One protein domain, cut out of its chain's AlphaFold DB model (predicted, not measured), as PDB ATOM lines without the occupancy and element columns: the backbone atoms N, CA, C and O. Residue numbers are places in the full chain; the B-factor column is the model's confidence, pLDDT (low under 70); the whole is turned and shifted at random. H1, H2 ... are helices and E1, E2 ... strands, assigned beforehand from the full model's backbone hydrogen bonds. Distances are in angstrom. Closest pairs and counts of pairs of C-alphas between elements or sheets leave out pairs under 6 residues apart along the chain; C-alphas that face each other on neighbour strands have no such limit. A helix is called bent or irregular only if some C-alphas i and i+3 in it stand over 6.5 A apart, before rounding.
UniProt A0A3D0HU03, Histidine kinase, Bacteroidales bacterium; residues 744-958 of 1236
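Overview. This is residues 744 to 958 of the 1236 residues of the protein "Histidine kinase" of Bacteroidales bacterium (UniProt A0A3D0HU03). Two long helices, H1 and H6, run side by side in opposite ways as a stalk, and at one end of it sits a small head built on a strongly twisted sheet of five strands. H1 runs on into the head, where its residues 778 to 797 and H3 cover one face of the sheet and the short H5 covers the other; at the far end of the stalk residues 947 to 958 stick out. The printed part has 215 residues, with named elements in the order H1, H2, H3, E1, E2, H4, H5, E3, E4, E5, H6; the sheet, E2 E1 E5 E4 E3, is antiparallel, and the class is mixed, helices and strands. The whole is extended, with a radius of gyration of the C-alphas of 30.0 A, and spans 110 by 31 by 31 A.

Arrangement. The sheet has E2, residues 838 to 841, and E3, residues 872 to 878, as edge strands, and E1, residues 830 to 832, E5, residues 897 to 905, and E4, residues 881 to 891, as inner strands. E3, E4 and E5 form a meander, each strand the antiparallel neighbour of the one before. Within hydrogen-bond range are N 831 and O 840 of the hairpin E1 and E2, 2.9 A, N 832 and O 900 between E1 and E5, 2.8 A, N 888 and O 901 of the hairpin E4 and E5, 3.0 A, and N 876 and O 883 of the hairpin E3 and E4, 2.8 A. There are three layers, helices on both faces of the sheet: H1, residues 746 to 798, and H3, residues 811 to 825, on one face and H5, residues 858 to 866, on the other. H1 has a height over the sheet of 12.9 A; its closest C-alphas to E4 are those of Ser 786 and Ala 886, 6.5 A. H5 lies over E4 and runs along the strands, at 16 degrees to E4 on the local plane. The closest C-alphas of H3 and E2 are those of Asp 815 and Thr 841, 5.3 A. H6, residues 908 to 957, was assigned as one helix by its hydrogen bonds but is bent, with C-alphas 945 and 948 6.6 A apart; its arms are H6a, residues 908 to 945, and H6b, residues 948 to 957. H1 and H6a touch at a shallow tilt of 20 degrees, opposite ways, closest at the C-alphas of Gln 751 and Gly 938, 6.1 A. H2, residues 800 to 803, and H1 meet only through their link; H4, residues 844 to 848, is close but not clearly touching H3, with the C-alphas of Asp 815 and Pro 844 7.4 A apart. Every O i to N i+4 pair is within range in H1, H3, H4, H5 and H6b, and 33 of 34 in H6a; H2 is too short for such a pair.

Along the chain. H1 runs 78.3 A from C-alpha 746 at (163.787, 182.748, 100.427) to C-alpha 798 at (128.505, 216.259, 161.775). H6a measures 53.9 A, with a kink of 25 degrees near residue 939, and H6b ends with C-alpha 957 at (165.659, 171.776, 85.076). E4 measures 30.9 A, E5 23.2 A, H3 20.6 A and E3 18.1 A.

Size, cuts and confidence. The two C-alphas farthest apart are those of Gln 807 and Ala 958, 110.1 A. The printed part has no cut, and no link is long. The mean pLDDT of the printed part is 80.8; it is under 70 in residues 744 to 745, 801 to 812, 849 to 850 and 907 to 914.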
ATOM      1  N   GLY A 744     169.828 184.663 103.299       60.34
ATOM      2  CA  GLY A 744     169.439 183.262 103.438       60.34
ATOM      3  C   GLY A 744     168.528 182.792 102.305       60.34
ATOM      4  O   GLY A 744     168.183 183.552 101.393       60.34
ATOM      5  N   SER A 745     168.119 181.520 102.361       66.81
ATOM      6  CA  SER A 745     167.068 180.998 101.472       66.81
ATOM      7  C   SER A 745     165.812 181.877 101.556       66.81
ATOM      8  O   SER A 745     165.549 182.461 102.608       66.81
ATOM      9  N   PHE A 746     165.042 181.976 100.468       71.50
ATOM     10  CA  PHE A 746     163.787 182.748 100.427       71.50
ATOM     11  C   PHE A 746     162.899 182.465 101.652       71.50
ATOM     12  O   PHE A 746     162.459 183.380 102.340       71.50
ATOM     13  N   ARG A 747     162.793 181.182 102.007       72.06
ATOM     14  CA  ARG A 747     162.156 180.659 103.217       72.06
ATOM     15  C   ARG A 747     162.578 181.367 104.508       72.06
ATOM     16  O   ARG A 747     161.730 181.845 105.252       72.06
ATOM     17  N   ASN A 748     163.884 181.455 104.771       70.25
ATOM     18  CA  ASN A 748     164.400 182.058 106.002       70.25
ATOM     19  C   ASN A 748     164.167 183.577 106.035       70.25
ATOM     20  O   ASN A 748     163.932 184.124 107.108       70.25
ATOM     21  N   ARG A 749     164.219 184.250 104.876       75.31
ATOM     22  CA  ARG A 749     163.927 185.690 104.783       75.31
ATOM     23  C   ARG A 749     162.472 185.974 105.101       75.31
ATOM     24  O   ARG A 749     162.200 186.798 105.958       75.31
ATOM     25  N   PHE A 750     161.567 185.248 104.448       77.19
ATOM     26  CA  PHE A 750     160.130 185.397 104.638       77.19
ATOM     27  C   PHE A 750     159.737 185.190 106.107       77.19
ATOM     28  O   PHE A 750     159.120 186.062 106.713       77.19
ATOM     29  N   GLN A 751     160.182 184.082 106.711       76.00
ATOM     30  CA  GLN A 751     159.926 183.797 108.125       76.00
ATOM     31  C   GLN A 751     160.513 184.864 109.059       76.00
ATOM     32  O   GLN A 751     159.858 185.259 110.020       76.00
ATOM     33  N   GLY A 752     161.736 185.329 108.786       75.56
ATOM     34  CA  GLY A 752     162.384 186.373 109.576       75.56
ATOM     35  C   GLY A 752     161.624 187.699 109.527       75.56
ATOM     36  O   GLY A 752     161.401 188.302 110.571       75.56
ATOM     37  N   THR A 753     161.172 188.126 108.344       78.88
ATOM     38  CA  THR A 753     160.416 189.377 108.178       78.88
ATOM     39  C   THR A 753     159.067 189.329 108.888       78.88
ATOM     40  O   THR A 753     158.754 190.249 109.636       78.88
ATOM     41  N   VAL A 754     158.288 188.252 108.711       82.69
ATOM     42  CA  VAL A 754     156.987 188.096 109.391       82.69
ATOM     43  C   VAL A 754     157.163 188.117 110.908       82.69
ATOM     44  O   VAL A 754     156.416 188.794 111.609       82.69
ATOM     45  N   PHE A 755     158.189 187.433 111.419       82.56
ATOM     46  CA  PHE A 755     158.471 187.430 112.849       82.56
ATOM     47  C   PHE A 755     158.868 188.813 113.376       82.56
ATOM     48  O   PHE A 755     158.349 189.236 114.402       82.56
ATOM     49  N   LEU A 756     159.763 189.528 112.681       81.94
ATOM     50  CA  LEU A 756     160.166 190.880 113.079       81.94
ATOM     51  C   LEU A 756     158.968 191.834 113.101       81.94
ATOM     52  O   LEU A 756     158.836 192.607 114.045       81.94
ATOM     53  N   LEU A 757     158.072 191.745 112.114       87.06
ATOM     54  CA  LEU A 757     156.845 192.546 112.076       87.06
ATOM     55  C   LEU A 757     155.943 192.276 113.288       87.06
ATOM     56  O   LEU A 757     155.504 193.227 113.930       87.06
ATOM     57  N   ILE A 758     155.713 191.004 113.632       88.69
ATOM     58  CA  ILE A 758     154.927 190.625 114.819       88.69
ATOM     59  C   ILE A 758     155.628 191.088 116.102       88.69
ATOM     60  O   ILE A 758     154.994 191.631 116.996       88.69
ATOM     61  N   PHE A 759     156.945 190.916 116.209       84.81
ATOM     62  CA  PHE A 759     157.689 191.326 117.398       84.81
ATOM     63  C   PHE A 759     157.592 192.840 117.639       84.81
ATOM     64  O   PHE A 759     157.254 193.269 118.742       84.81
ATOM     65  N   PHE A 760     157.837 193.661 116.611       87.38
ATOM     66  CA  PHE A 760     157.763 195.117 116.745       87.38
ATOM     67  C   PHE A 760     156.334 195.622 116.980       87.38
ATOM     68  O   PHE A 760     156.164 196.577 117.739       87.38
ATOM     69  N   SER A 761     155.309 194.982 116.400       90.81
ATOM     70  CA  SER A 761     153.917 195.360 116.674       90.81
ATOM     71  C   SER A 761     153.534 195.099 118.132       90.81
ATOM     72  O   SER A 761     152.942 195.971 118.766       90.81
ATOM     73  N   LEU A 762     153.948 193.963 118.708       88.19
ATOM     74  CA  LEU A 762     153.727 193.657 120.125       88.19
ATOM     75  C   LEU A 762     154.440 194.666 121.040       88.19
ATOM     76  O   LEU A 762     153.841 195.164 121.991       88.19
ATOM     77  N   VAL A 763     155.689 195.042 120.735       84.38
ATOM     78  CA  VAL A 763     156.412 196.070 121.510       84.38
ATOM     79  C   VAL A 763     155.679 197.417 121.468       84.38
ATOM     80  O   VAL A 763     155.485 198.033 122.515       84.38
ATOM     81  N   ALA A 764     155.213 197.850 120.293       87.88
ATOM     82  CA  ALA A 764     154.472 199.104 120.143       87.88
ATOM     83  C   ALA A 764     153.149 199.102 120.932       87.88
ATOM     84  O   ALA A 764     152.872 200.047 121.675       87.88
ATOM     85  N   ILE A 765     152.368 198.016 120.840       89.88
ATOM     86  CA  ILE A 765     151.127 197.842 121.613       89.88
ATOM     87  C   ILE A 765     151.432 197.817 123.118       89.88
ATOM     88  O   ILE A 765     150.679 198.386 123.907       89.88
ATOM     89  N   GLY A 766     152.557 197.218 123.526       83.50
ATOM     90  CA  GLY A 766     152.969 197.143 124.929       83.50
ATOM     91  C   GLY A 766     153.246 198.526 125.517       83.50
ATOM     92  O   GLY A 766     152.687 198.870 126.556       83.50
ATOM     93  N   ILE A 767     154.031 199.349 124.813       85.38
ATOM     94  CA  ILE A 767     154.334 200.731 125.222       85.38
ATOM     95  C   ILE A 767     153.047 201.570 125.294       85.38
ATOM     96  O   ILE A 767     152.816 202.260 126.287       85.38
ATOM     97  N   SER A 768     152.182 201.473 124.277       89.06
ATOM     98  CA  SER A 768     150.907 202.200 124.241       89.06
ATOM     99  C   SER A 768     149.969 201.800 125.387       89.06
ATOM    100  O   SER A 768     149.360 202.669 126.010       89.06
ATOM    101  N   SER A 769     149.900 200.508 125.717       85.94
ATOM    102  CA  SER A 769     149.041 200.001 126.792       85.94
ATOM    103  C   SER A 769     149.511 200.457 128.176       85.94
ATOM    104  O   SER A 769     148.683 200.832 129.004       85.94
ATOM    105  N   VAL A 770     150.828 200.481 128.426       83.06
ATOM    106  CA  VAL A 770     151.391 201.013 129.683       83.06
ATOM    107  C   VAL A 770     151.054 202.492 129.836       83.06
ATOM    108  O   VAL A 770     150.564 202.894 130.888       83.06
ATOM    109  N   TYR A 771     151.248 203.287 128.780       87.62
ATOM    110  CA  TYR A 771     150.884 204.705 128.791       87.62
ATOM    111  C   TYR A 771     149.389 204.911 129.082       87.62
ATOM    112  O   TYR A 771     149.026 205.709 129.947       87.62
ATOM    113  N   PHE A 772     148.523 204.151 128.404       86.56
ATOM    114  CA  PHE A 772     147.076 204.211 128.606       86.56
ATOM    115  C   PHE A 772     146.677 203.897 130.054       86.56
ATOM    116  O   PHE A 772     145.843 204.597 130.622       86.56
ATOM    117  N   ILE A 773     147.296 202.892 130.680       81.81
ATOM    118  CA  ILE A 773     146.973 202.489 132.057       81.81
ATOM    119  C   ILE A 773     147.470 203.468 133.094       81.81
ATOM    120  O   ILE A 773     146.738 203.748 134.040       81.81
ATOM    121  N   VAL A 774     148.683 203.997 132.930       83.19
ATOM    122  CA  VAL A 774     149.185 205.041 133.826       83.19
ATOM    123  C   VAL A 774     148.206 206.214 133.815       83.19
ATOM    124  O   VAL A 774     147.744 206.631 134.873       83.19
ATOM    125  N   SER A 775     147.784 206.653 132.624       85.12
ATOM    126  CA  SER A 775     146.800 207.730 132.484       85.12
ATOM    127  C   SER A 775     145.430 207.375 133.082       85.12
ATOM    128  O   SER A 775     144.811 208.202 133.754       85.12
ATOM    129  N   LEU A 776     144.954 206.141 132.880       84.69
ATOM    130  CA  LEU A 776     143.694 205.663 133.450       84.69
ATOM    131  C   LEU A 776     143.739 205.647 134.986       84.69
ATOM    132  O   LEU A 776     142.781 206.079 135.630       84.69
ATOM    133  N   ASN A 777     144.838 205.170 135.575       81.31
ATOM    134  CA  ASN A 777     144.956 205.061 137.023       81.31
ATOM    135  C   ASN A 777     145.173 206.416 137.703       81.31
ATOM    136  O   ASN A 777     144.643 206.631 138.787       81.31
ATOM    137  N   GLU A 778     145.882 207.354 137.069       79.88
ATOM    138  CA  GLU A 778     145.984 208.730 137.575       79.88
ATOM    139  C   GLU A 778     144.594 209.367 137.741       79.88
ATOM    140  O   GLU A 778     144.266 209.842 138.827       79.88
ATOM    141  N   ARG A 779     143.723 209.253 136.726       83.69
ATOM    142  CA  ARG A 779     142.334 209.751 136.794       83.69
ATOM    143  C   ARG A 779     141.499 209.046 137.866       83.69
ATOM    144  O   ARG A 779     140.737 209.682 138.589       83.69
ATOM    145  N   LYS A 780     141.629 207.719 137.981       84.25
ATOM    146  CA  LYS A 780     140.956 206.927 139.029       84.25
ATOM    147  C   LYS A 780     141.402 207.378 140.424       84.25
ATOM    148  O   LYS A 780     140.571 207.512 141.320       84.25
ATOM    149  N   ASN A 781     142.695 207.643 140.602       81.19
ATOM    150  CA  ASN A 781     143.251 208.071 141.878       81.19
ATOM    151  C   ASN A 781     142.741 209.451 142.299       81.19
ATOM    152  O   ASN A 781     142.348 209.602 143.458       81.19
ATOM    153  N   GLU A 782     142.695 210.408 141.366       85.12
ATOM    154  CA  GLU A 782     142.109 211.738 141.579       85.12
ATOM    155  C   GLU A 782     140.660 211.649 142.065       85.12
ATOM    156  O   GLU A 782     140.318 212.240 143.093       85.12
ATOM    157  N   ASN A 783     139.831 210.843 141.395       86.31
ATOM    158  CA  ASN A 783     138.428 210.666 141.770       86.31
ATOM    159  C   ASN A 783     138.279 210.080 143.175       86.31
ATOM    160  O   ASN A 783     137.571 210.645 144.001       86.31
ATOM    161  N   VAL A 784     138.989 208.997 143.501       85.12
ATOM    162  CA  VAL A 784     138.782 208.363 144.811       85.12
ATOM    163  C   VAL A 784     139.311 209.219 145.967       85.12
ATOM    164  O   VAL A 784     138.745 209.184 147.055       85.12
ATOM    165  N   ILE A 785     140.388 209.988 145.775       86.00
ATOM    166  CA  ILE A 785     140.837 210.927 146.815       86.00
ATOM    167  C   ILE A 785     139.808 212.045 146.991       86.00
ATOM    168  O   ILE A 785     139.496 212.402 148.125       86.00
ATOM    169  N   SER A 786     139.229 212.545 145.894       88.31
ATOM    170  CA  SER A 786     138.126 213.507 145.938       88.31
ATOM    171  C   SER A 786     136.916 212.949 146.706       88.31
ATOM    172  O   SER A 786     136.366 213.648 147.555       88.31
ATOM    173  N   ASP A 787     136.530 211.692 146.470       88.56
ATOM    174  CA  ASP A 787     135.403 211.036 147.153       88.56
ATOM    175  C   ASP A 787     135.682 210.803 148.650       88.56
ATOM    176  O   ASP A 787     134.821 211.045 149.503       88.56
ATOM    177  N   LYS A 788     136.910 210.384 148.996       87.94
ATOM    178  CA  LYS A 788     137.357 210.258 150.394       87.94
ATOM    179  C   LYS A 788     137.334 211.605 151.109       87.94
ATOM    180  O   LYS A 788     136.807 211.694 152.214       87.94
ATOM    181  N   ALA A 789     137.863 212.652 150.478       89.62
ATOM    182  CA  ALA A 789     137.871 213.996 151.043       89.62
ATOM    183  C   ALA A 789     136.451 214.511 151.298       89.62
ATOM    184  O   ALA A 789     136.189 215.101 152.343       89.62
ATOM    185  N   HIS A 790     135.515 214.223 150.390       90.81
ATOM    186  CA  HIS A 790     134.109 214.557 150.584       90.81
ATOM    187  C   HIS A 790     133.471 213.775 151.745       90.81
ATOM    188  O   HIS A 790     132.726 214.346 152.536       90.81
ATOM    189  N   SER A 791     133.809 212.493 151.903       91.44
ATOM    190  CA  SER A 791     133.324 211.666 153.020       91.44
ATOM    191  C   SER A 791     133.818 212.185 154.377       91.44
ATOM    192  O   SER A 791     133.041 212.285 155.324       91.44
ATOM    193  N   ILE A 792     135.093 212.579 154.457       90.00
ATOM    194  CA  ILE A 792     135.677 213.186 155.662       90.00
ATOM    195  C   ILE A 792     135.056 214.556 155.938       90.00
ATOM    196  O   ILE A 792     134.772 214.874 157.089       90.00
ATOM    197  N   LEU A 793     134.807 215.353 154.895       88.62
ATOM    198  CA  LEU A 793     134.116 216.635 155.021       88.62
ATOM    199  C   LEU A 793     132.728 216.461 155.657       88.62
ATOM    200  O   LEU A 793     132.400 217.217 156.566       88.62
ATOM    201  N   ILE A 794     131.944 215.466 155.228       88.12
ATOM    202  CA  ILE A 794     130.620 215.173 155.804       88.12
ATOM    203  C   ILE A 794     130.737 214.779 157.286       88.12
ATOM    204  O   ILE A 794     129.993 215.294 158.120       88.12
ATOM    205  N   GLU A 795     131.691 213.917 157.645       88.31
ATOM    206  CA  GLU A 795     131.895 213.513 159.045       88.31
ATOM    207  C   GLU A 795     132.332 214.699 159.921       88.31
ATOM    208  O   GLU A 795     131.787 214.914 161.003       88.31
ATOM    209  N   LEU A 796     133.253 215.540 159.437       84.31
ATOM    210  CA  LEU A 796     133.641 216.772 160.131       84.31
ATOM    211  C   LEU A 796     132.462 217.749 160.261       84.31
ATOM    212  O   LEU A 796     132.325 218.406 161.293       84.31
ATOM    213  N   GLN A 797     131.572 217.808 159.265       83.75
ATOM    214  CA  GLN A 797     130.336 218.594 159.328       83.75
ATOM    215  C   GLN A 797     129.367 218.094 160.401       83.75
ATOM    216  O   GLN A 797     128.723 218.911 161.054       83.75
ATOM    217  N   HIS A 798     129.296 216.788 160.661       84.56
ATOM    218  CA  HIS A 798     128.505 216.259 161.775       84.56
ATOM    219  C   HIS A 798     129.079 216.628 163.151       84.56
ATOM    220  O   HIS A 798     128.329 216.735 164.121       84.56
ATOM    221  N   GLN A 799     130.382 216.896 163.229       78.38
ATOM    222  CA  GLN A 799     131.081 217.289 164.455       78.38
ATOM    223  C   GLN A 799     131.182 218.818 164.629       78.38
ATOM    224  O   GLN A 799     131.837 219.290 165.559       78.38
ATOM    225  N   LEU A 800     130.505 219.617 163.791       71.25
ATOM    226  CA  LEU A 800     130.482 221.088 163.894       71.25
ATOM    227  C   LEU A 800     130.179 221.634 165.308       71.25
ATOM    228  O   LEU A 800     130.817 222.611 165.702       71.25
ATOM    229  N   PRO A 801     129.244 221.048 166.093       66.50
ATOM    230  CA  PRO A 801     128.959 221.520 167.450       66.50
ATOM    231  C   PRO A 801     130.168 221.438 168.389       66.50
ATOM    232  O   PRO A 801     130.278 222.235 169.316       66.50
ATOM    233  N   TYR A 802     131.082 220.495 168.141       65.06
ATOM    234  CA  TYR A 802     132.346 220.377 168.862       65.06
ATOM    235  C   TYR A 802     133.309 221.497 168.442       65.06
ATOM    236  O   TYR A 802     133.814 222.205 169.306       65.06
ATOM    237  N   PHE A 803     133.467 221.751 167.136       64.88
ATOM    238  CA  PHE A 803     134.331 222.820 166.605       64.88
ATOM    239  C   PHE A 803     133.945 224.229 167.076       64.88
ATOM    240  O   PHE A 803     134.824 225.022 167.395       64.88
ATOM    241  N   ASN A 804     132.648 224.532 167.169       63.47
ATOM    242  CA  ASN A 804     132.178 225.845 167.627       63.47
ATOM    243  C   ASN A 804     132.439 226.107 169.126       63.47
ATOM    244  O   ASN A 804     132.408 227.260 169.549       63.47
ATOM    245  N   ASN A 805     132.688 225.060 169.923       56.41
ATOM    246  CA  ASN A 805     132.929 225.145 171.370       56.41
ATOM    247  C   ASN A 805     134.418 225.105 171.754       56.41
ATOM    248  O   ASN A 805     134.748 225.285 172.928       56.41
ATOM    249  N   ILE A 806     135.324 224.866 170.801       54.72
ATOM    250  CA  ILE A 806     136.764 224.854 171.070       54.72
ATOM    251  C   ILE A 806     137.238 226.303 171.179       54.72
ATOM    252  O   ILE A 806     137.356 227.020 170.186       54.72
ATOM    253  N   GLN A 807     137.540 226.744 172.404       54.12
ATOM    254  CA  GLN A 807     138.432 227.886 172.587       54.12
ATOM    255  C   GLN A 807     139.780 227.531 171.950       54.12
ATOM    256  O   GLN A 807     140.289 226.432 172.156       54.12
ATOM    257  N   THR A 808     140.350 228.460 171.188       52.19
ATOM    258  CA  THR A 808     141.503 228.338 170.272       52.19
ATOM    259  C   THR A 808     142.808 227.731 170.828       52.19
ATOM    260  O   THR A 808     143.788 227.673 170.097       52.19
ATOM    261  N   ASN A 809     142.846 227.261 172.078       52.97
ATOM    262  CA  ASN A 809     144.049 226.788 172.766       52.97
ATOM    263  C   ASN A 809     144.126 225.263 173.002       52.97
ATOM    264  O   ASN A 809     145.148 224.816 173.515       52.97
ATOM    265  N   ASP A 810     143.114 224.455 172.650       64.56
ATOM    266  CA  ASP A 810     143.163 222.984 172.831       64.56
ATOM    267  C   ASP A 810     143.392 222.220 171.509       64.56
ATOM    268  O   ASP A 810     142.568 221.422 171.054       64.56
ATOM    269  N   THR A 811     144.528 222.488 170.857       67.69
ATOM    270  CA  THR A 811     144.949 221.814 169.612       67.69
ATOM    271  C   THR A 811     145.206 220.316 169.814       67.69
ATOM    272  O   THR A 811     144.915 219.512 168.930       67.69
ATOM    273  N   ALA A 812     145.639 219.912 171.012       69.62
ATOM    274  CA  ALA A 812     145.941 218.520 171.344       69.62
ATOM    275  C   ALA A 812     144.707 217.595 171.285       69.62
ATOM    276  O   ALA A 812     144.827 216.412 170.952       69.62
ATOM    277  N   SER A 813     143.515 218.110 171.603       74.56
ATOM    278  CA  SER A 813     142.259 217.360 171.476       74.56
ATOM    279  C   SER A 813     141.840 217.170 170.011       74.56
ATOM    280  O   SER A 813     141.394 216.082 169.633       74.56
ATOM    281  N   LEU A 814     142.044 218.190 169.169       78.56
ATOM    282  CA  LEU A 814     141.796 218.126 167.725       78.56
ATOM    283  C   LEU A 814     142.748 217.154 167.025       78.56
ATOM    284  O   LEU A 814     142.287 216.332 166.235       78.56
ATOM    285  N   ASP A 815     144.037 217.178 167.363       81.50
ATOM    286  CA  ASP A 815     145.025 216.243 166.810       81.50
ATOM    287  C   ASP A 815     144.651 214.788 167.123       81.50
ATOM    288  O   ASP A 815     144.679 213.927 166.244       81.50
ATOM    289  N   LYS A 816     144.192 214.500 168.352       79.19
ATOM    290  CA  LYS A 816     143.698 213.161 168.731       79.19
ATOM    291  C   LYS A 816     142.447 212.748 167.953       79.19
ATOM    292  O   LYS A 816     142.308 211.581 167.588       79.19
ATOM    293  N   MET A 817     141.528 213.680 167.705       82.81
ATOM    294  CA  MET A 817     140.323 213.420 166.917       82.81
ATOM    295  C   MET A 817     140.663 213.143 165.449       82.81
ATOM    296  O   MET A 817     140.181 212.160 164.886       82.81
ATOM    297  N   LEU A 818     141.528 213.966 164.848       85.75
ATOM    298  CA  LEU A 818     142.007 213.765 163.484       85.75
ATOM    299  C   LEU A 818     142.817 212.474 163.354       85.75
ATOM    300  O   LEU A 818     142.649 211.772 162.363       85.75
ATOM    301  N   ALA A 819     143.620 212.106 164.355       79.94
ATOM    302  CA  ALA A 819     144.298 210.810 164.399       79.94
ATOM    303  C   ALA A 819     143.291 209.645 164.400       79.94
ATOM    304  O   ALA A 819     143.418 208.718 163.604       79.94
ATOM    305  N   LYS A 820     142.217 209.729 165.196       80.00
ATOM    306  CA  LYS A 820     141.144 208.721 165.190       80.00
ATOM    307  C   LYS A 820     140.417 208.643 163.840       80.00
ATOM    308  O   LYS A 820     140.071 207.554 163.393       80.00
ATOM    309  N   PHE A 821     140.170 209.775 163.182       82.50
ATOM    310  CA  PHE A 821     139.586 209.795 161.836       82.50
ATOM    311  C   PHE A 821     140.547 209.248 160.788       82.50
ATOM    312  O   PHE A 821     140.123 208.510 159.901       82.50
ATOM    313  N   SER A 822     141.836 209.537 160.923       81.31
ATOM    314  CA  SER A 822     142.877 208.967 160.078       81.31
ATOM    315  C   SER A 822     142.892 207.438 160.156       81.31
ATOM    316  O   SER A 822     142.932 206.784 159.114       81.31
ATOM    317  N   ASP A 823     142.721 206.869 161.355       73.69
ATOM    318  CA  ASP A 823     142.607 205.419 161.564       73.69
ATOM    319  C   ASP A 823     141.342 204.806 160.932       73.69
ATOM    320  O   ASP A 823     141.365 203.657 160.493       73.69
ATOM    321  N   VAL A 824     140.234 205.555 160.861       78.88
ATOM    322  CA  VAL A 824     138.966 205.087 160.266       78.88
ATOM    323  C   VAL A 824     138.973 205.204 158.738       78.88
ATOM    324  O   VAL A 824     138.538 204.289 158.041       78.88
ATOM    325  N   PHE A 825     139.459 206.326 158.205       77.19
ATOM    326  CA  PHE A 825     139.457 206.623 156.766       77.19
ATOM    327  C   PHE A 825     140.736 206.172 156.041       77.19
ATOM    328  O   PHE A 825     140.810 206.249 154.804       77.19
ATOM    329  N   PHE A 826     141.723 205.671 156.790       74.25
ATOM    330  CA  PHE A 826     143.031 205.221 156.305       74.25
ATOM    331  C   PHE A 826     143.707 206.273 155.417       74.25
ATOM    332  O   PHE A 826     144.105 205.997 154.282       74.25
ATOM    333  N   THR A 827     143.737 207.514 155.896       77.88
ATOM    334  CA  THR A 827     144.387 208.644 155.224       77.88
ATOM    335  C   THR A 827     144.804 209.669 156.258       77.88
ATOM    336  O   THR A 827     144.096 209.879 157.240       77.88
ATOM    337  N   ASP A 828     145.939 210.321 156.042       83.88
ATOM    338  CA  ASP A 828     146.331 211.449 156.879       83.88
ATOM    339  C   ASP A 828     145.402 212.642 156.599       83.88
ATOM    340  O   ASP A 828     144.860 212.777 155.495       83.88
ATOM    341  N   ILE A 829     145.168 213.467 157.618       88.50
ATOM    342  CA  ILE A 829     144.245 214.602 157.553       88.50
ATOM    343  C   ILE A 829     144.929 215.805 158.188       88.50
ATOM    344  O   ILE A 829     145.346 215.755 159.346       88.50
ATOM    345  N   ASN A 830     144.997 216.899 157.438       91.00
ATOM    346  CA  ASN A 830     145.453 218.192 157.926       91.00
ATOM    347  C   ASN A 830     144.299 219.191 157.855       91.00
ATOM    348  O   ASN A 830     143.537 219.206 156.886       91.00
ATOM    349  N   LEU A 831     144.184 220.037 158.872       90.69
ATOM    350  CA  LEU A 831     143.196 221.101 158.928       90.69
ATOM    351  C   LEU A 831     143.913 222.448 158.924       90.69
ATOM    352  O   LEU A 831     144.707 222.733 159.818       90.69
ATOM    353  N   TYR A 832     143.621 223.277 157.929       90.56
ATOM    354  CA  TYR A 832     144.182 224.615 157.781       90.56
ATOM    355  C   TYR A 832     143.139 225.684 158.097       90.56
ATOM    356  O   TYR A 832     141.960 225.515 157.804       90.56
ATOM    357  N   SER A 833     143.556 226.810 158.663       87.50
ATOM    358  CA  SER A 833     142.678 227.940 158.946       87.50
ATOM    359  C   SER A 833     142.162 228.590 157.660       87.50
ATOM    360  O   SER A 833     142.735 228.365 156.590       87.50
ATOM    361  N   PRO A 834     141.137 229.457 157.728       87.19
ATOM    362  CA  PRO A 834     140.665 230.213 156.566       87.19
ATOM    363  C   PRO A 834     141.754 231.082 155.922       87.19
ATOM    364  O   PRO A 834     141.621 231.488 154.773       87.19
ATOM    365  N   GLN A 835     142.831 231.374 156.657       83.25
ATOM    366  CA  GLN A 835     144.000 232.103 156.170       83.25
ATOM    367  C   GLN A 835     145.113 231.176 155.653       83.25
ATOM    368  O   GLN A 835     146.019 231.671 154.987       83.25
ATOM    369  N   GLY A 836     145.040 229.864 155.919       84.12
ATOM    370  CA  GLY A 836     145.946 228.830 155.402       84.12
ATOM    371  C   GLY A 836     146.995 228.287 156.385       84.12
ATOM    372  O   GLY A 836     147.905 227.583 155.951       84.12
ATOM    373  N   TYR A 837     146.898 228.598 157.682       85.50
ATOM    374  CA  TYR A 837     147.823 228.104 158.722       85.50
ATOM    375  C   TYR A 837     147.360 226.762 159.282       85.50
ATOM    376  O   TYR A 837     146.160 226.561 159.438       85.50
ATOM    377  N   LEU A 838     148.270 225.846 159.608       87.31
ATOM    378  CA  LEU A 838     147.903 224.554 160.191       87.31
ATOM    379  C   LEU A 838     147.251 224.750 161.574       87.31
ATOM    380  O   LEU A 838     147.866 225.327 162.466       87.31
ATOM    381  N   ILE A 839     146.015 224.272 161.738       86.56
ATOM    382  CA  ILE A 839     145.278 224.260 163.012       86.56
ATOM    383  C   ILE A 839     145.523 222.944 163.750       86.56
ATOM    384  O   ILE A 839     145.777 222.951 164.950       86.56
ATOM    385  N   ALA A 840     145.387 221.826 163.035       87.12
ATOM    386  CA  ALA A 840     145.468 220.483 163.596       87.12
ATOM    387  C   ALA A 840     145.874 219.469 162.520       87.12
ATOM    388  O   ALA A 840     145.618 219.671 161.326       87.12
ATOM    389  N   THR A 841     146.486 218.365 162.934       87.06
ATOM    390  CA  THR A 841     146.944 217.300 162.035       87.06
ATOM    391  C   THR A 841     146.849 215.927 162.690       87.06
ATOM    392  O   THR A 841     147.044 215.767 163.892       87.06
ATOM    393  N   SER A 842     146.601 214.893 161.883       85.06
ATOM    394  CA  SER A 842     146.730 213.505 162.333       85.06
ATOM    395  C   SER A 842     148.189 213.068 162.556       85.06
ATOM    396  O   SER A 842     148.411 212.010 163.142       85.06
ATOM    397  N   GLN A 843     149.185 213.847 162.101       78.06
ATOM    398  CA  GLN A 843     150.620 213.508 162.137       78.06
ATOM    399  C   GLN A 843     151.500 214.664 162.672       78.06
ATOM    400  O   GLN A 843     152.371 215.168 161.954       78.06
ATOM    401  N   PRO A 844     151.350 215.080 163.945       75.56
ATOM    402  CA  PRO A 844     152.046 216.255 164.495       75.56
ATOM    403  C   PRO A 844     153.578 216.145 164.419       75.56
ATOM    404  O   PRO A 844     154.268 217.094 164.044       75.56
ATOM    405  N   ASN A 845     154.113 214.939 164.636       71.06
ATOM    406  CA  ASN A 845     155.552 214.660 164.629       71.06
ATOM    407  C   ASN A 845     156.280 215.094 163.343       71.06
ATOM    408  O   ASN A 845     157.474 215.399 163.400       71.06
ATOM    409  N   ALA A 846     155.612 215.070 162.185       71.81
ATOM    410  CA  ALA A 846     156.233 215.410 160.904       71.81
ATOM    411  C   ALA A 846     156.406 216.925 160.715       71.81
ATOM    412  O   ALA A 846     157.414 217.366 160.154       71.81
ATOM    413  N   PHE A 847     155.457 217.713 161.220       77.31
ATOM    414  CA  PHE A 847     155.514 219.174 161.208       77.31
ATOM    415  C   PHE A 847     156.479 219.691 162.280       77.31
ATOM    416  O   PHE A 847     157.317 220.544 161.990       77.31
ATOM    417  N   GLU A 848     156.464 219.095 163.476       72.25
ATOM    418  CA  GLU A 848     157.416 219.413 164.553       72.25
ATOM    419  C   GLU A 848     158.865 219.080 164.182       72.25
ATOM    420  O   GLU A 848     159.792 219.808 164.530       72.25
ATOM    421  N   ALA A 849     159.081 217.994 163.431       67.38
ATOM    422  CA  ALA A 849     160.401 217.650 162.905       67.38
ATOM    423  C   ALA A 849     160.887 218.618 161.808       67.38
ATOM    424  O   ALA A 849     162.024 218.495 161.361       67.38
ATOM    425  N   GLY A 850     160.050 219.553 161.344       69.94
ATOM    426  CA  GLY A 850     160.393 220.494 160.281       69.94
ATOM    427  C   GLY A 850     160.500 219.851 158.896       69.94
ATOM    428  O   GLY A 850     161.186 220.392 158.032       69.94
ATOM    429  N   ILE A 851     159.856 218.693 158.683       72.62
ATOM    430  CA  ILE A 851     159.772 218.038 157.364       72.62
ATOM    431  C   ILE A 851     158.742 218.756 156.486       72.62
ATOM    432  O   ILE A 851     158.957 218.917 155.286       72.62
ATOM    433  N   LEU A 852     157.634 219.192 157.091       75.75
ATOM    434  CA  LEU A 852     156.601 220.010 156.463       75.75
ATOM    435  C   LEU A 852     156.482 221.356 157.172       75.75
ATOM    436  O   LEU A 852     156.615 221.437 158.394       75.75
ATOM    437  N   ALA A 853     156.200 222.412 156.411       79.56
ATOM    438  CA  ALA A 853     155.873 223.702 156.996       79.56
ATOM    439  C   ALA A 853     154.415 223.732 157.492       79.56
ATOM    440  O   ALA A 853     153.549 223.024 156.988       79.56
ATOM    441  N   HIS A 854     154.126 224.610 158.453       86.25
ATOM    442  CA  HIS A 854     152.798 224.775 159.065       86.25
ATOM    443  C   HIS A 854     151.828 225.601 158.193       86.25
ATOM    444  O   HIS A 854     150.966 226.315 158.706       86.25
ATOM    445  N   TYR A 855     151.989 225.542 156.871       86.19
ATOM    446  CA  TYR A 855     151.263 226.357 155.901       86.19
ATOM    447  C   TYR A 855     150.728 225.480 154.774       86.19
ATOM    448  O   TYR A 855     151.423 224.569 154.322       86.19
ATOM    449  N   MET A 856     149.525 225.785 154.290       88.50
ATOM    450  CA  MET A 856     148.984 225.119 153.105       88.50
ATOM    451  C   MET A 856     149.846 225.407 151.869       88.50
ATOM    452  O   MET A 856     150.519 226.441 151.799       88.50
ATOM    453  N   ASP A 857     149.797 224.516 150.881       88.19
ATOM    454  CA  ASP A 857     150.477 224.727 149.606       88.19
ATOM    455  C   ASP A 857     150.073 226.061 148.938       88.19
ATOM    456  O   ASP A 857     148.929 226.522 149.039       88.19
ATOM    457  N   GLY A 858     151.030 226.705 148.265       81.19
ATOM    458  CA  GLY A 858     150.829 228.016 147.647       81.19
ATOM    459  C   GLY A 858     149.806 227.995 146.507       81.19
ATOM    460  O   GLY A 858     148.973 228.904 146.409       81.19
ATOM    461  N   ASP A 859     149.817 226.948 145.678       83.25
ATOM    462  CA  ASP A 859     148.838 226.754 144.609       83.25
ATOM    463  C   ASP A 859     147.451 226.449 145.197       83.25
ATOM    464  O   ASP A 859     146.452 227.010 144.733       83.25
ATOM    465  N   ALA A 860     147.388 225.672 146.285       88.38
ATOM    466  CA  ALA A 860     146.149 225.434 147.028       88.38
ATOM    467  C   ALA A 860     145.536 226.713 147.603       88.38
ATOM    468  O   ALA A 860     144.338 226.958 147.432       88.38
ATOM    469  N   ARG A 861     146.350 227.572 148.224       86.25
ATOM    470  CA  ARG A 861     145.905 228.877 148.729       86.25
ATOM    471  C   ARG A 861     145.347 229.744 147.608       86.25
ATOM    472  O   ARG A 861     144.285 230.344 147.763       86.25
ATOM    473  N   ARG A 862     146.040 229.814 146.470       81.12
ATOM    474  CA  ARG A 862     145.587 230.609 145.323       81.12
ATOM    475  C   ARG A 862     144.225 230.132 144.828       81.12
ATOM    476  O   ARG A 862     143.306 230.932 144.723       81.12
ATOM    477  N   ILE A 863     144.078 228.839 144.572       85.50
ATOM    478  CA  ILE A 863     142.867 228.295 143.954       85.50
ATOM    479  C   ILE A 863     141.669 228.356 144.918       85.50
ATOM    480  O   ILE A 863     140.563 228.721 144.520       85.50
ATOM    481  N   LEU A 864     141.878 228.073 146.206       88.62
ATOM    482  CA  LEU A 864     140.780 227.969 147.170       88.62
ATOM    483  C   LEU A 864     140.472 229.259 147.929       88.62
ATOM    484  O   LEU A 864     139.306 229.544 148.182       88.62
ATOM    485  N   ILE A 865     141.486 230.046 148.297       85.31
ATOM    486  CA  ILE A 865     141.294 231.280 149.079       85.31
ATOM    487  C   ILE A 865     141.104 232.480 148.148       85.31
ATOM    488  O   ILE A 865     140.194 233.282 148.362       85.31
ATOM    489  N   ILE A 866     141.935 232.602 147.103       79.94
ATOM    490  CA  ILE A 866     141.905 233.753 146.184       79.94
ATOM    491  C   ILE A 866     140.853 233.544 145.087       79.94
ATOM    492  O   ILE A 866     139.937 234.354 144.954       79.94
ATOM    493  N   SER A 867     140.942 232.444 144.333       83.81
ATOM    494  CA  SER A 867     140.020 232.123 143.231       83.81
ATOM    495  C   SER A 867     138.687 231.530 143.703       83.81
ATOM    496  O   SER A 867     137.737 231.491 142.923       83.81
ATOM    497  N   LYS A 868     138.591 231.132 144.981       86.44
ATOM    498  CA  LYS A 868     137.375 230.608 145.634       86.44
ATOM    499  C   LYS A 868     136.772 229.378 144.946       86.44
ATOM    500  O   LYS A 868     135.552 229.212 144.917       86.44
ATOM    501  N   GLU A 869     137.611 228.506 144.392       88.94
ATOM    502  CA  GLU A 869     137.146 227.237 143.837       88.94
ATOM    503  C   GLU A 869     136.667 226.273 144.935       88.94
ATOM    504  O   GLU A 869     137.059 226.356 146.098       88.94
ATOM    505  N   SER A 870     135.792 225.336 144.565       88.62
ATOM    506  CA  SER A 870     135.156 224.415 145.521       88.62
ATOM    507  C   SER A 870     136.040 223.240 145.945       88.62
ATOM    508  O   SER A 870     135.756 222.603 146.958       88.62
ATOM    509  N   LYS A 871     137.084 222.925 145.172       91.12
ATOM    510  CA  LYS A 871     138.043 221.859 145.468       91.12
ATOM    511  C   LYS A 871     139.317 222.032 144.652       91.12
ATOM    512  O   LYS A 871     139.270 222.555 143.545       91.12
ATOM    513  N   LEU A 872     140.415 221.487 145.158       92.06
ATOM    514  CA  LEU A 872     141.647 221.298 144.403       92.06
ATOM    515  C   LEU A 872     142.161 219.882 144.627       92.06
ATOM    516  O   LEU A 872     142.254 219.433 145.764       92.06
ATOM    517  N   VAL A 873     142.543 219.204 143.550       91.19
ATOM    518  CA  VAL A 873     143.307 217.956 143.610       91.19
ATOM    519  C   VAL A 873     144.533 218.147 142.737       91.19
ATOM    520  O   VAL A 873     144.402 218.416 141.546       91.19
ATOM    521  N   HIS A 874     145.719 218.069 143.329       89.62
ATOM    522  CA  HIS A 874     146.963 218.268 142.594       89.62
ATOM    523  C   HIS A 874     148.110 217.462 143.202       89.62
ATOM    524  O   HIS A 874     147.970 216.861 144.267       89.62
ATOM    525  N   LYS A 875     149.236 217.403 142.489       87.50
ATOM    526  CA  LYS A 875     150.442 216.718 142.957       87.50
ATOM    527  C   LYS A 875     151.304 217.684 143.770       87.50
ATOM    528  O   LYS A 875     151.695 218.724 143.250       87.50
ATOM    529  N   GLU A 876     151.642 217.289 144.990       85.75
ATOM    530  CA  GLU A 876     152.599 217.964 145.869       85.75
ATOM    531  C   GLU A 876     153.888 217.145 145.992       85.75
ATOM    532  O   GLU A 876     153.945 215.965 145.617       85.75
ATOM    533  N   THR A 877     154.946 217.774 146.509       81.12
ATOM    534  CA  THR A 877     156.259 217.139 146.639       81.12
ATOM    535  C   THR A 877     156.878 217.345 148.013       81.12
ATOM    536  O   THR A 877     156.985 218.479 148.470       81.12
ATOM    537  N   ILE A 878     157.375 216.265 148.618       77.50
ATOM    538  CA  ILE A 878     158.224 216.295 149.817       77.50
ATOM    539  C   ILE A 878     159.555 215.634 149.455       77.50
ATOM    540  O   ILE A 878     159.613 214.429 149.202       77.50
ATOM    541  N   GLY A 879     160.640 216.406 149.399       76.31
ATOM    542  CA  GLY A 879     161.909 215.914 148.856       76.31
ATOM    543  C   GLY A 879     161.732 215.383 147.428       76.31
ATOM    544  O   GLY A 879     161.317 216.124 146.542       76.31
ATOM    545  N   ASN A 880     162.026 214.097 147.212       73.75
ATOM    546  CA  ASN A 880     161.805 213.419 145.928       73.75
ATOM    547  C   ASN A 880     160.462 212.670 145.840       73.75
ATOM    548  O   ASN A 880     160.156 212.094 144.794       73.75
ATOM    549  N   LEU A 881     159.671 212.627 146.917       75.44
ATOM    550  CA  LEU A 881     158.363 211.976 146.917       75.44
ATOM    551  C   LEU A 881     157.333 212.894 146.264       75.44
ATOM    552  O   LEU A 881     157.126 214.012 146.728       75.44
ATOM    553  N   GLN A 882     156.664 212.399 145.226       79.62
ATOM    554  CA  GLN A 882     155.487 213.042 144.647       79.62
ATOM    555  C   GLN A 882     154.236 212.306 145.111       79.62
ATOM    556  O   GLN A 882     154.172 211.080 145.009       79.62
ATOM    557  N   PHE A 883     153.240 213.036 145.595       80.06
ATOM    558  CA  PHE A 883     151.978 212.465 146.060       80.06
ATOM    559  C   PHE A 883     150.814 213.361 145.656       80.06
ATOM    560  O   PHE A 883     150.983 214.552 145.408       80.06
ATOM    561  N   LEU A 884     149.624 212.774 145.554       85.06
ATOM    562  CA  LEU A 884     148.414 213.535 145.276       85.06
ATOM    563  C   LEU A 884     147.842 214.083 146.582       85.06
ATOM    564  O   LEU A 884     147.801 213.374 147.587       85.06
ATOM    565  N   SER A 885     147.379 215.322 146.544       89.50
ATOM    566  CA  SER A 885     146.862 216.058 147.686       89.50
ATOM    567  C   SER A 885     145.542 216.714 147.301       89.50
ATOM    568  O   SER A 885     145.455 217.393 146.271       89.50
ATOM    569  N   ALA A 886     144.499 216.475 148.095       92.81
ATOM    570  CA  ALA A 886     143.190 217.086 147.891       92.81
ATOM    571  C   ALA A 886     142.868 218.096 148.980       92.81
ATOM    572  O   ALA A 886     143.057 217.814 150.161       92.81
ATOM    573  N   TYR A 887     142.332 219.241 148.567       93.50
ATOM    574  CA  TYR A 887     141.921 220.323 149.445       93.50
ATOM    575  C   TYR A 887     140.454 220.682 149.226       93.50
ATOM    576  O   TYR A 887     140.035 220.926 148.089       93.50
ATOM    577  N   LEU A 888     139.686 220.740 150.313       93.50
ATOM    578  CA  LEU A 888     138.270 221.110 150.305       93.50
ATOM    579  C   LEU A 888     137.974 222.163 151.389       93.50
ATOM    580  O   LEU A 888     138.500 222.052 152.499       93.50
ATOM    581  N   PRO A 889     137.113 223.157 151.115       92.00
ATOM    582  CA  PRO A 889     136.638 224.088 152.130       92.00
ATOM    583  C   PRO A 889     135.671 223.393 153.100       92.00
ATOM    584  O   PRO A 889     134.698 222.759 152.694       92.00
ATOM    585  N   PHE A 890     135.923 223.554 154.395       88.94
ATOM    586  CA  PHE A 890     135.025 223.192 155.481       88.94
ATOM    587  C   PHE A 890     134.263 224.435 155.928       88.94
ATOM    588  O   PHE A 890     134.849 225.363 156.486       88.94
ATOM    589  N   SER A 891     132.958 224.459 155.667       85.88
ATOM    590  CA  SER A 891     132.104 225.617 155.933       85.88
ATOM    591  C   SER A 891     131.012 225.323 156.954       85.88
ATOM    592  O   SER A 891     130.535 224.193 157.056       85.88
ATOM    593  N   ASN A 892     130.575 226.361 157.671       80.81
ATOM    594  CA  ASN A 892     129.403 226.293 158.540       80.81
ATOM    595  C   ASN A 892     128.087 226.282 157.730       80.81
ATOM    596  O   ASN A 892     128.072 226.472 156.511       80.81
ATOM    597  N   SER A 893     126.951 226.122 158.418       74.44
ATOM    598  CA  SER A 893     125.610 226.138 157.803       74.44
ATOM    599  C   SER A 893     125.268 227.444 157.060       74.44
ATOM    600  O   SER A 893     124.411 227.438 156.181       74.44
ATOM    601  N   GLY A 894     125.945 228.553 157.379       72.12
ATOM    602  CA  GLY A 894     125.847 229.857 156.715       72.12
ATOM    603  C   GLY A 894     126.781 230.047 155.509       72.12
ATOM    604  O   GLY A 894     126.824 231.146 154.965       72.12
ATOM    605  N   LYS A 895     127.493 228.996 155.064       74.06
ATOM    606  CA  LYS A 895     128.486 229.000 153.964       74.06
ATOM    607  C   LYS A 895     129.769 229.793 154.243       74.06
ATOM    608  O   LYS A 895     130.540 230.052 153.320       74.06
ATOM    609  N   GLU A 896     130.037 230.141 155.496       83.56
ATOM    610  CA  GLU A 896     131.322 230.717 155.889       83.56
ATOM    611  C   GLU A 896     132.365 229.604 156.027       83.56
ATOM    612  O   GLU A 896     132.100 228.593 156.676       83.56
ATOM    613  N   VAL A 897     133.533 229.758 155.396       86.00
ATOM    614  CA  VAL A 897     134.632 228.783 155.479       86.00
ATOM    615  C   VAL A 897     135.296 228.891 156.852       86.00
ATOM    616  O   VAL A 897     135.922 229.901 157.158       86.00
ATOM    617  N   LEU A 898     135.168 227.840 157.660       85.88
ATOM    618  CA  LEU A 898     135.792 227.707 158.976       85.88
ATOM    619  C   LEU A 898     137.230 227.189 158.878       85.88
ATOM    620  O   LEU A 898     138.073 227.569 159.685       85.88
ATOM    621  N   ALA A 899     137.508 226.313 157.910       89.12
ATOM    622  CA  ALA A 899     138.825 225.724 157.688       89.12
ATOM    623  C   ALA A 899     138.945 225.147 156.267       89.12
ATOM    624  O   ALA A 899     137.954 225.020 155.550       89.12
ATOM    625  N   PHE A 900     140.144 224.734 155.873       91.81
ATOM    626  CA  PHE A 900     140.391 223.901 154.701       91.81
ATOM    627  C   PHE A 900     140.900 222.538 155.142       91.81
ATOM    628  O   PHE A 900     141.876 222.428 155.881       91.81
ATOM    629  N   ILE A 901     140.240 221.495 154.665       92.69
ATOM    630  CA  ILE A 901     140.654 220.117 154.874       92.69
ATOM    631  C   ILE A 901     141.663 219.769 153.789       92.69
ATOM    632  O   ILE A 901     141.408 220.026 152.615       92.69
ATOM    633  N   ASN A 902     142.769 219.145 154.176       93.00
ATOM    634  CA  ASN A 902     143.775 218.611 153.278       93.00
ATOM    635  C   ASN A 902     143.986 217.114 153.534       93.00
ATOM    636  O   ASN A 902     144.200 216.696 154.671       93.00
ATOM    637  N   LEU A 903     143.936 216.325 152.463       90.62
ATOM    638  CA  LEU A 903     144.202 214.889 152.476       90.62
ATOM    639  C   LEU A 903     145.396 214.589 151.562       90.62
ATOM    640  O   LEU A 903     145.215 214.520 150.338       90.62
ATOM    641  N   PRO A 904     146.599 214.376 152.114       86.69
ATOM    642  CA  PRO A 904     147.716 213.857 151.347       86.69
ATOM    643  C   PRO A 904     147.584 212.333 151.196       86.69
ATOM    644  O   PRO A 904     147.410 211.597 152.164       86.69
ATOM    645  N   SER A 905     147.679 211.835 149.964       79.19
ATOM    646  CA  SER A 905     147.577 210.406 149.660       79.19
ATOM    647  C   SER A 905     148.943 209.797 149.349       79.19
ATOM    648  O   SER A 905     149.361 209.747 148.189       79.19
ATOM    649  N   PHE A 906     149.593 209.243 150.373       72.25
ATOM    650  CA  PHE A 906     150.877 208.537 150.245       72.25
ATOM    651  C   PHE A 906     150.733 207.058 149.826       72.25
ATOM    652  O   PHE A 906     151.655 206.476 149.262       72.25
ATOM    653  N   SER A 907     149.564 206.453 150.059       57.00
ATOM    654  CA  SER A 907     149.329 204.998 150.033       57.00
ATOM    655  C   SER A 907     149.245 204.336 148.652       57.00
ATOM    656  O   SER A 907     149.246 203.113 148.555       57.00
ATOM    657  N   ARG A 908     149.150 205.106 147.563       58.06
ATOM    658  CA  ARG A 908     148.768 204.555 146.249       58.06
ATOM    659  C   ARG A 908     149.892 204.264 145.283       58.06
ATOM    660  O   ARG A 908     149.620 203.716 144.219       58.06
ATOM    661  N   GLN A 909     151.128 204.613 145.610       57.38
ATOM    662  CA  GLN A 909     152.228 204.373 144.683       57.38
ATOM    663  C   GLN A 909     152.526 202.871 144.550       57.38
ATOM    664  O   GLN A 909     152.717 202.388 143.436       57.38
ATOM    665  N   GLU A 910     152.487 202.120 145.655       58.28
ATOM    666  CA  GLU A 910     152.685 200.664 145.647       58.28
ATOM    667  C   GLU A 910     151.482 199.914 145.056       58.28
ATOM    668  O   GLU A 910     151.668 199.001 144.253       58.28
ATOM    669  N   GLU A 911     150.250 200.340 145.363       62.50
ATOM    670  CA  GLU A 911     149.032 199.786 144.750       62.50
ATOM    671  C   GLU A 911     148.993 200.035 143.233       62.50
ATOM    672  O   GLU A 911     148.712 199.117 142.465       62.50
ATOM    673  N   LEU A 912     149.344 201.247 142.782       64.25
ATOM    674  CA  LEU A 912     149.482 201.589 141.360       64.25
ATOM    675  C   LEU A 912     150.532 200.703 140.686       64.25
ATOM    676  O   LEU A 912     150.294 200.178 139.599       64.25
ATOM    677  N   GLN A 913     151.693 200.532 141.319       67.88
ATOM    678  CA  GLN A 913     152.733 199.647 140.811       67.88
ATOM    679  C   GLN A 913     152.223 198.205 140.716       67.88
ATOM    680  O   GLN A 913     152.391 197.581 139.670       67.88
ATOM    681  N   ALA A 914     151.546 197.686 141.739       68.69
ATOM    682  CA  ALA A 914     150.975 196.343 141.728       68.69
ATOM    683  C   ALA A 914     149.901 196.161 140.635       68.69
ATOM    684  O   ALA A 914     149.925 195.149 139.925       68.69
ATOM    685  N   GLU A 915     149.010 197.141 140.436       71.25
ATOM    686  CA  GLU A 915     148.019 197.133 139.350       71.25
ATOM    687  C   GLU A 915     148.712 197.119 137.973       71.25
ATOM    688  O   GLU A 915     148.426 196.229 137.162       71.25
ATOM    689  N   ILE A 916     149.691 198.009 137.732       73.31
ATOM    690  CA  ILE A 916     150.515 198.007 136.505       73.31
ATOM    691  C   ILE A 916     151.197 196.647 136.322       73.31
ATOM    692  O   ILE A 916     151.178 196.088 135.225       73.31
ATOM    693  N   GLY A 917     151.785 196.097 137.386       75.44
ATOM    694  CA  GLY A 917     152.473 194.811 137.375       75.44
ATOM    695  C   GLY A 917     151.551 193.670 136.946       75.44
ATOM    696  O   GLY A 917     151.892 192.914 136.038       75.44
ATOM    697  N   SER A 918     150.353 193.582 137.531       75.88
ATOM    698  CA  SER A 918     149.361 192.552 137.197       75.88
ATOM    699  C   SER A 918     148.926 192.606 135.728       75.88
ATOM    700  O   SER A 918     148.807 191.572 135.064       75.88
ATOM    701  N   PHE A 919     148.766 193.813 135.183       77.75
ATOM    702  CA  PHE A 919     148.409 194.001 133.787       77.75
ATOM    703  C   PHE A 919     149.575 193.696 132.840       77.75
ATOM    704  O   PHE A 919     149.386 193.027 131.821       77.75
ATOM    705  N   LEU A 920     150.795 194.126 133.185       79.12
ATOM    706  CA  LEU A 920     152.006 193.788 132.435       79.12
ATOM    707  C   LEU A 920     152.172 192.273 132.316       79.12
ATOM    708  O   LEU A 920     152.461 191.781 131.226       79.12
ATOM    709  N   ILE A 921     151.926 191.528 133.398       80.50
ATOM    710  CA  ILE A 921     151.927 190.061 133.387       80.50
ATOM    711  C   ILE A 921     150.935 189.515 132.350       80.50
ATOM    712  O   ILE A 921     151.289 188.621 131.577       80.50
ATOM    713  N   ALA A 922     149.707 190.042 132.308       82.94
ATOM    714  CA  ALA A 922     148.688 189.597 131.360       82.94
ATOM    715  C   ALA A 922     149.111 189.845 129.901       82.94
ATOM    716  O   ALA A 922     149.045 188.926 129.082       82.94
ATOM    717  N   ILE A 923     149.618 191.042 129.585       84.62
ATOM    718  CA  ILE A 923     150.132 191.367 128.246       84.62
ATOM    719  C   ILE A 923     151.310 190.468 127.864       84.62
ATOM    720  O   ILE A 923     151.323 189.897 126.775       84.62
ATOM    721  N   ILE A 924     152.288 190.315 128.759       85.31
ATOM    722  CA  ILE A 924     153.479 189.486 128.532       85.31
ATOM    723  C   ILE A 924     153.078 188.040 128.215       85.31
ATOM    724  O   ILE A 924     153.628 187.441 127.289       85.31
ATOM    725  N   ASN A 925     152.078 187.502 128.917       87.25
ATOM    726  CA  ASN A 925     151.532 186.174 128.642       87.25
ATOM    727  C   ASN A 925     150.901 186.063 127.257       87.25
ATOM    728  O   ASN A 925     151.214 185.134 126.510       87.25
ATOM    729  N   VAL A 926     150.047 187.019 126.886       89.81
ATOM    730  CA  VAL A 926     149.442 187.055 125.548       89.81
ATOM    731  C   VAL A 926     150.530 187.124 124.473       89.81
ATOM    732  O   VAL A 926     150.468 186.400 123.481       89.81
ATOM    733  N   TYR A 927     151.571 187.929 124.683       90.19
ATOM    734  CA  TYR A 927     152.656 188.110 123.717       90.19
ATOM    735  C   TYR A 927     153.496 186.851 123.537       90.19
ATOM    736  O   TYR A 927     153.813 186.481 122.405       90.19
ATOM    737  N   ALA A 928     153.819 186.161 124.632       90.06
ATOM    738  CA  ALA A 928     154.511 184.882 124.569       90.06
ATOM    739  C   ALA A 928     153.701 183.851 123.770       90.06
ATOM    740  O   ALA A 928     154.258 183.191 122.890       90.06
ATOM    741  N   ILE A 929     152.385 183.766 124.001       91.44
ATOM    742  CA  ILE A 929     151.487 182.869 123.260       91.44
ATOM    743  C   ILE A 929     151.458 183.229 121.768       91.44
ATOM    744  O   ILE A 929     151.652 182.351 120.927       91.44
ATOM    745  N   VAL A 930     151.272 184.507 121.423       91.50
ATOM    746  CA  VAL A 930     151.231 184.974 120.026       91.50
ATOM    747  C   VAL A 930     152.539 184.662 119.297       91.50
ATOM    748  O   VAL A 930     152.505 184.162 118.172       91.50
ATOM    749  N   LEU A 931     153.697 184.885 119.927       89.38
ATOM    750  CA  LEU A 931     154.995 184.562 119.325       89.38
ATOM    751  C   LEU A 931     155.212 183.054 119.160       89.38
ATOM    752  O   LEU A 931     155.796 182.629 118.162       89.38
ATOM    753  N   LEU A 932     154.733 182.236 120.100       88.06
ATOM    754  CA  LEU A 932     154.842 180.779 120.019       88.06
ATOM    755  C   LEU A 932     153.949 180.230 118.894       88.06
ATOM    756  O   LEU A 932     154.411 179.432 118.077       88.06
ATOM    757  N   ILE A 933     152.718 180.740 118.769       90.62
ATOM    758  CA  ILE A 933     151.826 180.444 117.639       90.62
ATOM    759  C   ILE A 933     152.475 180.882 116.323       90.62
ATOM    760  O   ILE A 933     152.513 180.091 115.382       90.62
ATOM    761  N   ALA A 934     153.048 182.088 116.252       88.38
ATOM    762  CA  ALA A 934     153.745 182.584 115.064       88.38
ATOM    763  C   ALA A 934     154.953 181.707 114.676       88.38
ATOM    764  O   ALA A 934     155.207 181.475 113.491       88.38
ATOM    765  N   ALA A 935     155.687 181.171 115.657       84.88
ATOM    766  CA  ALA A 935     156.776 180.236 115.403       84.88
ATOM    767  C   ALA A 935     156.257 178.900 114.830       84.88
ATOM    768  O   ALA A 935     156.805 178.387 113.849       84.88
ATOM    769  N   ILE A 936     155.174 178.346 115.382       85.19
ATOM    770  CA  ILE A 936     154.570 177.099 114.886       85.19
ATOM    771  C   ILE A 936     154.009 177.292 113.469       85.19
ATOM    772  O   ILE A 936     154.363 176.539 112.556       85.19
ATOM    773  N   THR A 937     153.185 178.320 113.250       83.56
ATOM    774  CA  THR A 937     152.585 178.608 111.936       83.56
ATOM    775  C   THR A 937     153.657 178.919 110.895       83.56
ATOM    776  O   THR A 937     153.587 178.411 109.775       83.56
ATOM    777  N   GLY A 938     154.722 179.634 111.270       79.50
ATOM    778  CA  GLY A 938     155.864 179.914 110.401       79.50
ATOM    779  C   GLY A 938     156.557 178.656 109.859       79.50
ATOM    780  O   GLY A 938     157.007 178.654 108.706       79.50
ATOM    781  N   LEU A 939     156.630 177.567 110.639       77.62
ATOM    782  CA  LEU A 939     157.167 176.277 110.178       77.62
ATOM    783  C   LEU A 939     156.225 175.558 109.203       77.62
ATOM    784  O   LEU A 939     156.701 174.945 108.242       77.62
ATOM    785  N   VAL A 940     154.913 175.646 109.432       79.62
ATOM    786  CA  VAL A 940     153.883 175.027 108.583       79.62
ATOM    787  C   VAL A 940     153.794 175.738 107.234       79.62
ATOM    788  O   VAL A 940     154.001 175.105 106.198       79.62
ATOM    789  N   VAL A 941     153.600 177.061 107.247       76.94
ATOM    790  CA  VAL A 941     153.493 177.925 106.052       76.94
ATOM    791  C   VAL A 941     154.679 177.720 105.114       76.94
ATOM    792  O   VAL A 941     154.549 177.632 103.896       76.94
ATOM    793  N   THR A 942     155.859 177.541 105.695       70.25
ATOM    794  CA  THR A 942     157.081 177.263 104.955       70.25
ATOM    795  C   THR A 942     157.027 175.985 104.117       70.25
ATOM    796  O   THR A 942     157.530 175.980 102.990       70.25
ATOM    797  N   ARG A 943     156.457 174.896 104.644       71.50
ATOM    798  CA  ARG A 943     156.348 173.629 103.906       71.50
ATOM    799  C   ARG A 943     155.323 173.732 102.784       71.50
ATOM    800  O   ARG A 943     155.572 173.172 101.720       71.50
ATOM    801  N   VAL A 944     154.237 174.464 103.026       74.56
ATOM    802  CA  VAL A 944     153.160 174.692 102.055       74.56
ATOM    803  C   VAL A 944     153.664 175.514 100.867       74.56
ATOM    804  O   VAL A 944     153.520 175.080  99.734       74.56
ATOM    805  N   LEU A 945     154.352 176.635 101.109       72.62
ATOM    806  CA  LEU A 945     154.793 177.535 100.033       72.62
ATOM    807  C   LEU A 945     156.072 177.071  99.315       72.62
ATOM    808  O   LEU A 945     156.195 177.188  98.100       72.62
ATOM    809  N   THR A 946     157.071 176.565 100.047       74.62
ATOM    810  CA  THR A 946     158.418 176.379  99.466       74.62
ATOM    811  C   THR A 946     158.560 175.066  98.692       74.62
ATOM    812  O   THR A 946     159.351 174.987  97.752       74.62
ATOM    813  N   ARG A 947     157.838 174.007  99.090       74.31
ATOM    814  CA  ARG A 947     157.990 172.667  98.496       74.31
ATOM    815  C   ARG A 947     157.494 172.599  97.041       74.31
ATOM    816  O   ARG A 947     158.246 172.060  96.228       74.31
ATOM    817  N   PRO A 948     156.317 173.146  96.677       76.56
ATOM    818  CA  PRO A 948     155.846 173.132  95.290       76.56
ATOM    819  C   PRO A 948     156.771 173.911  94.350       76.56
ATOM    820  O   PRO A 948     157.111 173.420  93.279       76.56
ATOM    821  N   LEU A 949     157.282 175.069  94.787       81.31
ATOM    822  CA  LEU A 949     158.228 175.873  94.005       81.31
ATOM    823  C   LEU A 949     159.540 175.127  93.722       81.31
ATOM    824  O   LEU A 949     160.086 175.213  92.624       81.31
ATOM    825  N   GLN A 950     160.052 174.371  94.699       78.06
ATOM    826  CA  GLN A 950     161.239 173.532  94.500       78.06
ATOM    827  C   GLN A 950     160.975 172.369  93.542       78.06
ATOM    828  O   GLN A 950     161.848 172.036  92.741       78.06
ATOM    829  N   LEU A 951     159.789 171.761  93.625       78.19
ATOM    830  CA  LEU A 951     159.371 170.692  92.723       78.19
ATOM    831  C   LEU A 951     159.290 171.217  91.286       78.19
ATOM    832  O   LEU A 951     159.933 170.660  90.401       78.19
ATOM    833  N   LEU A 952     158.617 172.348  91.075       83.94
ATOM    834  CA  LEU A 952     158.532 172.994  89.769       83.94
ATOM    835  C   LEU A 952     159.919 173.346  89.208       83.94
ATOM    836  O   LEU A 952     160.215 173.026  88.060       83.94
ATOM    837  N   ALA A 953     160.800 173.937  90.024       83.12
ATOM    838  CA  ALA A 953     162.169 174.249  89.613       83.12
ATOM    839  C   ALA A 953     162.954 172.992  89.189       83.12
ATOM    840  O   ALA A 953     163.714 173.028  88.219       83.12
ATOM    841  N   HIS A 954     162.759 171.869  89.887       82.38
ATOM    842  CA  HIS A 954     163.377 170.596  89.528       82.38
ATOM    843  C   HIS A 954     162.852 170.065  88.187       82.38
ATOM    844  O   HIS A 954     163.658 169.721  87.322       82.38
ATOM    845  N   HIS A 955     161.533 170.061  87.984       82.69
ATOM    846  CA  HIS A 955     160.914 169.629  86.729       82.69
ATOM    847  C   HIS A 955     161.325 170.503  85.539       82.69
ATOM    848  O   HIS A 955     161.662 169.960  84.492       82.69
ATOM    849  N   LEU A 956     161.406 171.826  85.719       84.88
ATOM    850  CA  LEU A 956     161.947 172.755  84.719       84.88
ATOM    851  C   LEU A 956     163.396 172.414  84.344       84.88
ATOM    852  O   LEU A 956     163.729 172.349  83.167       84.88
ATOM    853  N   SER A 957     164.254 172.136  85.333       83.06
ATOM    854  CA  SER A 957     165.659 171.776  85.076       83.06
ATOM    855  C   SER A 957     165.845 170.418  84.386       83.06
ATOM    856  O   SER A 957     166.911 170.148  83.835       83.06
ATOM    857  N   ALA A 958     164.828 169.553  84.436       80.94
ATOM    858  CA  ALA A 958     164.870 168.198  83.898       80.94
ATOM    859  C   ALA A 958     164.316 168.080  82.466       80.94
ATOM    860  O   ALA A 958     164.421 166.997  81.883       80.94
TER     861      ALA A 958